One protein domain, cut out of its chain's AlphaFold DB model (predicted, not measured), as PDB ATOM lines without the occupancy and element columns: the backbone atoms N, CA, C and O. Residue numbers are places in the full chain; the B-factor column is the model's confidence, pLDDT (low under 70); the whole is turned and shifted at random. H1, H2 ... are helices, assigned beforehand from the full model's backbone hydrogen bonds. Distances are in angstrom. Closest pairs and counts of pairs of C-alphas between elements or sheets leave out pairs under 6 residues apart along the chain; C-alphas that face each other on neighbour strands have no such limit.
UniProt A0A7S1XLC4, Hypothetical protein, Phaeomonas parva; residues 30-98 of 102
ATOM      1  N   GLU A  30     187.626 327.551 261.047       77.44
ATOM      2  CA  GLU A  30     188.999 327.162 260.704       77.44
ATOM      3  C   GLU A  30     189.085 326.483 259.332       77.44
ATOM      4  O   GLU A  30     189.953 326.814 258.528       77.44
ATOM      5  N   LYS A  31     188.137 325.588 259.027       79.75
ATOM      6  CA  LYS A  31     188.091 324.872 257.750       79.75
ATOM      7  C   LYS A  31     187.681 325.793 256.603       79.75
ATOM      8  O   LYS A  31     188.200 325.660 255.500       79.75
ATOM      9  N   VAL A  32     186.778 326.743 256.854       78.31
ATOM     10  CA  VAL A  32     186.421 327.770 255.860       78.31
ATOM     11  C   VAL A  32     187.620 328.660 255.558       78.31
ATOM     12  O   VAL A  32     187.918 328.914 254.392       78.31
ATOM     13  N   MET A  33     188.340 329.096 256.591       80.06
ATOM     14  CA  MET A  33     189.548 329.901 256.437       80.06
ATOM     15  C   MET A  33     190.636 329.162 255.659       80.06
ATOM     16  O   MET A  33     191.201 329.734 254.733       80.06
ATOM     17  N   GLU A  34     190.913 327.904 256.004       83.19
ATOM     18  CA  GLU A  34     191.909 327.079 255.315       83.19
ATOM     19  C   GLU A  34     191.573 326.934 253.826       83.19
ATOM     20  O   GLU A  34     192.408 327.219 252.972       83.19
ATOM     21  N   ARG A  35     190.318 326.618 253.493       83.19
ATOM     22  CA  ARG A  35     189.900 326.471 252.092       83.19
ATOM     23  C   ARG A  35     189.865 327.790 251.335       83.19
ATOM     24  O   ARG A  35     190.245 327.832 250.169       83.19
ATOM     25  N   THR A  36     189.487 328.882 251.994       80.56
ATOM     26  CA  THR A  36     189.569 330.220 251.391       80.56
ATOM     27  C   THR A  36     191.023 330.585 251.088       80.56
ATOM     28  O   THR A  36     191.308 331.128 250.024       80.56
ATOM     29  N   LYS A  37     191.960 330.228 251.976       80.44
ATOM     30  CA  LYS A  37     193.398 330.414 251.758       80.44
ATOM     31  C   LYS A  37     193.901 329.598 250.572       80.44
ATOM     32  O   LYS A  37     194.603 330.151 249.729       80.44
ATOM     33  N   ASP A  38     193.530 328.322 250.499       82.19
ATOM     34  CA  ASP A  38     193.915 327.430 249.402       82.19
ATOM     35  C   ASP A  38     193.442 327.980 248.054       82.19
ATOM     36  O   ASP A  38     194.241 328.112 247.129       82.19
ATOM     37  N   LEU A  39     192.170 328.380 247.965       79.00
ATOM     38  CA  LEU A  39     191.593 328.953 246.747       79.00
ATOM     39  C   LEU A  39     192.265 330.273 246.368       79.00
ATOM     40  O   LEU A  39     192.523 330.518 245.190       79.00
ATOM     41  N   MET A  40     192.591 331.116 247.351       75.62
ATOM     42  CA  MET A  40     193.315 332.355 247.082       75.62
ATOM     43  C   MET A  40     194.749 332.105 246.605       75.62
ATOM     44  O   MET A  40     195.250 332.839 245.753       75.62
ATOM     45  N   PHE A  41     195.403 331.059 247.108       75.38
ATOM     46  CA  PHE A  41     196.725 330.658 246.646       75.38
ATOM     47  C   PHE A  41     196.682 330.066 245.230       75.38
ATOM     48  O   PHE A  41     197.459 330.504 244.382       75.38
ATOM     49  N   GLU A  42     195.766 329.130 244.956       72.75
ATOM     50  CA  GLU A  42     195.616 328.491 243.641       72.75
ATOM     51  C   GLU A  42     195.256 329.493 242.543       72.75
ATOM     52  O   GLU A  42     195.861 329.470 241.471       72.75
ATOM     53  N   HIS A  43     194.285 330.374 242.796       65.75
ATOM     54  CA  HIS A  43     193.741 331.240 241.751       65.75
ATOM     55  C   HIS A  43     194.453 332.585 241.628       65.75
ATOM     56  O   HIS A  43     194.488 333.146 240.533       65.75
ATOM     57  N   TYR A  44     195.035 333.105 242.714       66.25
ATOM     58  CA  TYR A  44     195.546 334.479 242.727       66.25
ATOM     59  C   TYR A  44     197.045 334.585 242.985       66.25
ATOM     60  O   TYR A  44     197.578 335.689 242.890       66.25
ATOM     61  N   MET A  45     197.737 333.476 243.304       58.19
ATOM     62  CA  MET A  45     199.156 333.454 243.713       58.19
ATOM     63  C   MET A  45     199.503 334.511 244.782       58.19
ATOM     64  O   MET A  45     200.662 334.883 244.966       58.19
ATOM     65  N   ALA A  46     198.490 335.006 245.493       56.38
ATOM     66  CA  ALA A  46     198.562 336.155 246.373       56.38
ATOM     67  C   ALA A  46     198.426 335.662 247.809       56.38
ATOM     68  O   ALA A  46     197.429 335.904 248.484       56.38
ATOM     69  N   VAL A  47     199.437 334.935 248.279       52.53
ATOM     70  CA  VAL A  47     199.615 334.764 249.719       52.53
ATOM     71  C   VAL A  47     200.519 335.888 250.182       52.53
ATOM     72  O   VAL A  47     201.737 335.834 250.066       52.53
ATOM     73  N   THR A  48     199.900 336.941 250.703       54.28
ATOM     74  CA  THR A  48     200.556 337.713 251.752       54.28
ATOM     75  C   THR A  48     200.786 336.760 252.923       54.28
ATOM     76  O   THR A  48     199.849 336.059 253.307       54.28
ATOM     77  N   ASP A  49     201.990 336.737 253.505       55.41
ATOM     78  CA  ASP A  49     202.343 335.919 254.686       55.41
ATOM     79  C   ASP A  49     201.319 336.014 255.843       55.41
ATOM     80  O   ASP A  49     201.232 335.140 256.701       55.41
ATOM     81  N   THR A  50     200.487 337.058 255.837       61.25
ATOM     82  CA  THR A  50     199.396 337.326 256.770       61.25
ATOM     83  C   THR A  50     198.016 337.043 256.149       61.25
ATOM     84  O   THR A  50     197.285 337.974 255.808       61.25
ATOM     85  N   PHE A  51     197.646 335.769 255.983       67.88
ATOM     86  CA  PHE A  51     196.252 335.383 255.708       67.88
ATOM     87  C   PHE A  51     195.475 335.309 257.030       67.88
ATOM     88  O   PHE A  51     195.771 334.464 257.878       67.88
ATOM     89  N   SER A  52     194.504 336.196 257.223       75.00
ATOM     90  CA  SER A  52     193.666 336.292 258.421       75.00
ATOM     91  C   SER A  52     192.220 336.635 258.051       75.00
ATOM     92  O   SER A  52     191.915 336.963 256.906       75.00
ATOM     93  N   ALA A  53     191.312 336.595 259.028       72.00
ATOM     94  CA  ALA A  53     189.932 337.047 258.833       72.00
ATOM     95  C   ALA A  53     189.850 338.520 258.376       72.00
ATOM     96  O   ALA A  53     188.938 338.892 257.649       72.00
ATOM     97  N   GLU A  54     190.833 339.347 258.736       75.62
ATOM     98  CA  GLU A  54     190.902 340.760 258.348       75.62
ATOM     99  C   GLU A  54     191.489 340.969 256.943       75.62
ATOM    100  O   GLU A  54     191.549 342.103 256.463       75.62
ATOM    101  N   THR A  55     191.937 339.900 256.270       75.75
ATOM    102  CA  THR A  55     192.480 339.996 254.916       75.75
ATOM    103  C   THR A  55     191.431 340.610 253.999       75.75
ATOM    104  O   THR A  55     190.359 340.045 253.761       75.75
ATOM    105  N   SER A  56     191.751 341.802 253.493       75.06
ATOM    106  CA  SER A  56     190.854 342.536 252.617       75.06
ATOM    107  C   SER A  56     190.779 341.863 251.256       75.06
ATOM    108  O   SER A  56     191.788 341.663 250.581       75.06
ATOM    109  N   LEU A  57     189.554 341.618 250.808       72.69
ATOM    110  CA  LEU A  57     189.271 341.200 249.442       72.69
ATOM    111  C   LEU A  57     189.229 342.415 248.497       72.69
ATOM    112  O   LEU A  57     188.960 342.267 247.313       72.69
ATOM    113  N   GLY A  58     189.478 343.639 248.981       68.38
ATOM    114  CA  GLY A  58     189.400 344.877 248.197       68.38
ATOM    115  C   GLY A  58     190.305 344.912 246.960       68.38
ATOM    116  O   GLY A  58     189.942 345.553 245.981       68.38
ATOM    117  N   GLY A  59     191.432 344.192 246.981       65.56
ATOM    118  CA  GLY A  59     192.373 344.095 245.856       65.56
ATOM    119  C   GLY A  59     192.039 343.029 244.804       65.56
ATOM    120  O   GLY A  59     192.757 342.930 243.815       65.56
ATOM    121  N   LEU A  60     190.985 342.227 245.002       68.62
ATOM    122  CA  LEU A  60     190.527 341.234 244.028       68.62
ATOM    123  C   LEU A  60     189.591 341.869 242.997       68.62
ATOM    124  O   LEU A  60     188.634 342.557 243.364       68.62
ATOM    125  N   ASP A  61     189.816 341.567 241.716       76.62
ATOM    126  CA  ASP A  61     188.865 341.903 240.655       76.62
ATOM    127  C   ASP A  61     187.486 341.289 240.930       76.62
ATOM    128  O   ASP A  61     187.351 340.230 241.548       76.62
ATOM    129  N   ALA A  62     186.431 341.940 240.437       73.19
ATOM    130  CA  ALA A  62     185.056 341.501 240.673       73.19
ATOM    131  C   ALA A  62     184.790 340.062 240.188       73.19
ATOM    132  O   ALA A  62     184.082 339.321 240.861       73.19
ATOM    133  N   LEU A  63     185.389 339.651 239.064       75.56
ATOM    134  CA  LEU A  63     185.277 338.283 238.541       75.56
ATOM    135  C   LEU A  63     185.915 337.263 239.489       75.56
ATOM    136  O   LEU A  63     185.303 336.257 239.825       75.56
ATOM    137  N   HIS A  64     187.096 337.587 240.010       76.44
ATOM    138  CA  HIS A  64     187.817 336.758 240.967       76.44
ATOM    139  C   HIS A  64     187.057 336.593 242.296       76.44
ATOM    140  O   HIS A  64     187.042 335.520 242.902       76.44
ATOM    141  N   LYS A  65     186.359 337.639 242.748       76.31
ATOM    142  CA  LYS A  65     185.470 337.534 243.914       76.31
ATOM    143  C   LYS A  65     184.315 336.572 243.665       76.31
ATOM    144  O   LYS A  65     184.024 335.756 244.529       76.31
ATOM    145  N   VAL A  66     183.678 336.660 242.499       79.38
ATOM    146  CA  VAL A  66     182.565 335.773 242.131       79.38
ATOM    147  C   VAL A  66     183.030 334.319 242.056       79.38
ATOM    148  O   VAL A  66     182.367 333.455 242.622       79.38
ATOM    149  N   ASP A  67     184.189 334.053 241.450       82.12
ATOM    150  CA  ASP A  67     184.743 332.698 241.351       82.12
ATOM    151  C   ASP A  67     185.100 332.112 242.726       82.12
ATOM    152  O   ASP A  67     184.792 330.951 243.005       82.12
ATOM    153  N   LEU A  68     185.689 332.921 243.619       79.75
ATOM    154  CA  LEU A  68     185.989 332.518 244.997       79.75
ATOM    155  C   LEU A  68     184.706 332.164 245.765       79.75
ATOM    156  O   LEU A  68     184.641 331.121 246.414       79.75
ATOM    157  N   ILE A  69     183.679 333.015 245.675       80.56
ATOM    158  CA  ILE A  69     182.389 332.788 246.337       80.56
ATOM    159  C   ILE A  69     181.743 331.514 245.787       80.56
ATOM    160  O   ILE A  69     181.388 330.645 246.573       80.56
ATOM    161  N   ALA A  70     181.677 331.341 244.466       82.69
ATOM    162  CA  ALA A  70     181.077 330.162 243.842       82.69
ATOM    163  C   ALA A  70     181.798 328.854 244.223       82.69
ATOM    164  O   ALA A  70     181.161 327.814 244.415       82.69
ATOM    165  N   ALA A  71     183.128 328.888 244.354       82.69
ATOM    166  CA  ALA A  71     183.907 327.746 244.822       82.69
ATOM    167  C   ALA A  71     183.564 327.381 246.276       82.69
ATOM    168  O   ALA A  71     183.333 326.206 246.574       82.69
ATOM    169  N   LEU A  72     183.455 328.379 247.157       80.62
ATOM    170  CA  LEU A  72     183.092 328.190 248.563       80.62
ATOM    171  C   LEU A  72     181.625 327.760 248.735       80.62
ATOM    172  O   LEU A  72     181.350 326.850 249.514       80.62
ATOM    173  N   GLU A  73     180.694 328.328 247.967       81.69
ATOM    174  CA  GLU A  73     179.288 327.905 247.902       81.69
ATOM    175  C   GLU A  73     179.164 326.435 247.509       81.69
ATOM    176  O   GLU A  73     178.456 325.660 248.154       81.69
ATOM    177  N   LYS A  74     179.901 326.016 246.474       82.06
ATOM    178  CA  LYS A  74     179.903 324.631 246.003       82.06
ATOM    179  C   LYS A  74     180.506 323.672 247.026       82.06
ATOM    180  O   LYS A  74     180.005 322.557 247.172       82.06
ATOM    181  N   GLU A  75     181.581 324.073 247.699       79.94
ATOM    182  CA  GLU A  75     182.290 323.216 248.650       79.94
ATOM    183  C   GLU A  75     181.541 323.066 249.978       79.94
ATOM    184  O   GLU A  75     181.436 321.958 250.509       79.94
ATOM    185  N   PHE A  76     180.974 324.159 250.488       75.38
ATOM    186  CA  PHE A  76     180.238 324.173 251.752       75.38
ATOM    187  C   PHE A  76     178.720 324.015 251.576       75.38
ATOM    188  O   PHE A  76     177.991 323.983 252.564       75.38
ATOM    189  N   ALA A  77     178.245 323.849 250.336       75.00
ATOM    190  CA  ALA A  77     176.832 323.726 249.969       75.00
ATOM    191  C   ALA A  77     175.953 324.878 250.499       75.00
ATOM    192  O   ALA A  77     174.775 324.679 250.805       75.00
ATOM    193  N   VAL A  78     176.536 326.070 250.611       74.44
ATOM    194  CA  VAL A  78     175.909 327.292 251.129       74.44
ATOM    195  C   VAL A  78     175.486 328.203 249.987       74.44
ATOM    196  O   VAL A  78     176.116 328.205 248.936       74.44
ATOM    197  N   ASP A  79     174.418 328.966 250.201       77.69
ATOM    198  CA  ASP A  79     174.000 330.031 249.293       77.69
ATOM    199  C   ASP A  79     174.490 331.366 249.867       77.69
ATOM    200  O   ASP A  79     174.036 331.807 250.929       77.69
ATOM    201  N   LEU A  80     175.485 331.960 249.213       72.94
ATOM    202  CA  LEU A  80     176.079 333.253 249.545       72.94
ATOM    203  C   LEU A  80     175.641 334.325 248.528       72.94
ATOM    204  O   LEU A  80     176.160 335.448 248.551       72.94
ATOM    205  N   ALA A  81     174.680 334.004 247.651       63.97
ATOM    206  CA  ALA A  81     174.267 334.853 246.548       63.97
ATOM    207  C   ALA A  81     173.829 336.241 247.036       63.97
ATOM    208  O   ALA A  81     172.903 336.406 247.831       63.97
ATOM    209  N   GLY A  82     174.497 337.271 246.510       60.53
ATOM    210  CA  GLY A  82     174.166 338.676 246.764       60.53
ATOM    211  C   GLY A  82     174.870 339.315 247.963       60.53
ATOM    212  O   GLY A  82     174.692 340.514 248.182       60.53
ATOM    213  N   ALA A  83     175.696 338.580 248.710       66.31
ATOM    214  CA  ALA A  83     176.514 339.162 249.765       66.31
ATOM    215  C   ALA A  83     177.795 339.796 249.189       66.31
ATOM    216  O   ALA A  83     178.566 339.173 248.459       66.31
ATOM    217  N   SER A  84     178.024 341.068 249.519       67.94
ATOM    218  CA  SER A  84     179.286 341.750 249.229       67.94
ATOM    219  C   SER A  84     180.246 341.521 250.388       67.94
ATOM    220  O   SER A  84     180.090 342.131 251.443       67.94
ATOM    221  N   PHE A  85     181.261 340.691 250.178       77.56
ATOM    222  CA  PHE A  85     182.285 340.420 251.184       77.56
ATOM    223  C   PHE A  85     183.442 341.416 251.063       77.56
ATOM    224  O   PHE A  85     184.057 341.550 249.998       77.56
ATOM    225  N   ALA A  86     183.732 342.139 252.145       78.75
ATOM    226  CA  ALA A  86     184.865 343.060 252.203       78.75
ATOM    227  C   ALA A  86     186.137 342.340 252.672       78.75
ATOM    228  O   ALA A  86     187.243 342.666 252.225       78.75
ATOM    229  N   THR A  87     185.969 341.346 253.540       80.69
ATOM    230  CA  THR A  87     187.036 340.584 254.183       80.69
ATOM    231  C   THR A  87     186.770 339.081 254.131       80.69
ATOM    232  O   THR A  87     185.648 338.637 253.886       80.69
ATOM    233  N   VAL A  88     187.813 338.283 254.371       80.88
ATOM    234  CA  VAL A  88     187.688 336.824 254.533       80.88
ATOM    235  C   VAL A  88     186.786 336.472 255.724       80.88
ATOM    236  O   VAL A  88     186.026 335.512 255.646       80.88
ATOM    237  N   GLY A  89     186.827 337.260 256.801       80.75
ATOM    238  CA  GLY A  89     185.973 337.095 257.977       80.75
ATOM    239  C   GLY A  89     184.489 337.158 257.634       80.75
ATOM    240  O   GLY A  89     183.744 336.285 258.060       80.75
ATOM    241  N   ASP A  90     184.084 338.093 256.769       83.31
ATOM    242  CA  ASP A  90     182.686 338.200 256.327       83.31
ATOM    243  C   ASP A  90     182.207 336.922 255.618       83.31
ATOM    244  O   ASP A  90     181.053 336.518 255.761       83.31
ATOM    245  N   ILE A  91     183.092 336.268 254.856       79.50
ATOM    246  CA  ILE A  91     182.786 334.990 254.203       79.50
ATOM    247  C   ILE A  91     182.642 333.896 255.256       79.50
ATOM    248  O   ILE A  91     181.660 333.162 255.252       79.50
ATOM    249  N   VAL A  92     183.605 333.790 256.173       79.56
ATOM    250  CA  VAL A  92     183.588 332.792 257.250       79.56
ATOM    251  C   VAL A  92     182.318 332.917 258.088       79.56
ATOM    252  O   VAL A  92     181.650 331.911 258.328       79.56
ATOM    253  N   ASP A  93     181.950 334.139 258.465       80.06
ATOM    254  CA  ASP A  93     180.742 334.433 259.228       80.06
ATOM    255  C   ASP A  93     179.480 334.093 258.435       80.06
ATOM    256  O   ASP A  93     178.556 333.501 258.988       80.06
ATOM    257  N   ALA A  94     179.437 334.385 257.133       79.88
ATOM    258  CA  ALA A  94     178.294 334.033 256.297       79.88
ATOM    259  C   ALA A  94     178.122 332.516 256.143       79.88
ATOM    260  O   ALA A  94     176.998 332.019 256.199       79.88
ATOM    261  N   ILE A  95     179.215 331.761 256.019       77.75
ATOM    262  CA  ILE A  95     179.174 330.292 255.967       77.75
ATOM    263  C   ILE A  95     178.789 329.708 257.331       77.75
ATOM    264  O   ILE A  95     177.981 328.783 257.401       77.75
ATOM    265  N   ALA A  96     179.307 330.271 258.424       71.38
ATOM    266  CA  ALA A  96     178.949 329.864 259.780       71.38
ATOM    267  C   ALA A  96     177.485 330.196 260.129       71.38
ATOM    268  O   ALA A  96     176.848 329.446 260.872       71.38
ATOM    269  N   ALA A  97     176.945 331.294 259.592       69.75
ATOM    270  CA  ALA A  97     175.559 331.721 259.773       69.75
ATOM    271  C   ALA A  97     174.568 330.949 258.885       69.75
ATOM    272  O   ALA A  97     173.410 330.800 259.273       69.75
ATOM    273  N   ASN A  98     175.021 330.417 257.744       65.81
ATOM    274  CA  ASN A  98     174.250 329.552 256.849       65.81
ATOM    275  C   ASN A  98     174.781 328.106 256.860       65.81
ATOM    276  O   ASN A  98     175.239 327.625 255.824       65.81
TER     277      ASN A  98
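Overview. This is residues 30 to 98 of the 102 residues of the protein "Hypothetical protein" of Phaeomonas parva (UniProt A0A7S1XLC4). Three helices set in a triangle, each steeply tilted to the other two, make a small compact body: H1 and H2 form a slanting helical hairpin, and H3 packs on the early part of H1, with its residues near Ile 95 close to the end of H2. Two long loops join them: residues 45 to 61 make a wide detour from H1 to H2, and residues 77 to 87 fold back from the end of H2 to the beginning of H3. The printed part has 69 residues with three named helices, H1, H2 and H3 in that order, and no named strand; its class is all helix. It is compact, with a radius of gyration of the C-alphas of 10.8 A, and rounded, with spans of 29 by 25 by 19 A.

Arrangement. H1, residues 30 to 44, touches H2, residues 62 to 76, and the closest C-alphas are those of Leu 39 and Leu 68, 6.9 A apart. H1 touches H2 with residues 35 to 40 alone, and H2 touches H1 with residues 68 to 72 alone. The two form a helical hairpin and run opposite ways at a steep tilt of 40 degrees. H1 also touches H3, residues 88 to 97, with its residues 32 to 36 alone; the closest C-alphas are those of Val 32 and Val 92, 5.9 A apart. H1 and H3 run opposite ways at a steep tilt of 45 degrees. H2 and H3 are close but not clearly touching, their closest C-alphas being those of Phe 76 and Ile 95, 7.5 A apart. They run the same way at a tilt of 36 degrees, only just steep. In H1, H2 and H3 every O i to N i+4 pair of the backbone is within hydrogen-bond range.

Along the chain. H1 runs from Glu 30, C-alpha at (188.999, 327.162, 260.704), to Tyr 44, 20.5 A from first to last C-alpha. H2 begins at Ala 62, C-alpha at (185.056, 341.501, 240.673), and ends at Phe 76, 21.1 A from first to last C-alpha. H3 runs from Val 88 to Ala 97, C-alpha at (175.559, 331.721, 259.773), over 14.2 A.

Size, cuts and confidence. The two C-alphas farthest apart are those of Asp 49 and Asp 79, 29.4 A. The printed part runs from residue 30 to 98 with no cut. The links from H1 to H2, 17 residues, and from H2 to H3, 11 residues, are both long. The C-alphas of residues 45 to 61 lie 8 to 16 A from the mean of the C-alphas. The mean pLDDT of the printed part is 74.3, and the model's confidence is under 70 at residues 43 to 51, 58 to 60, 81 to 84 and 97 to 98.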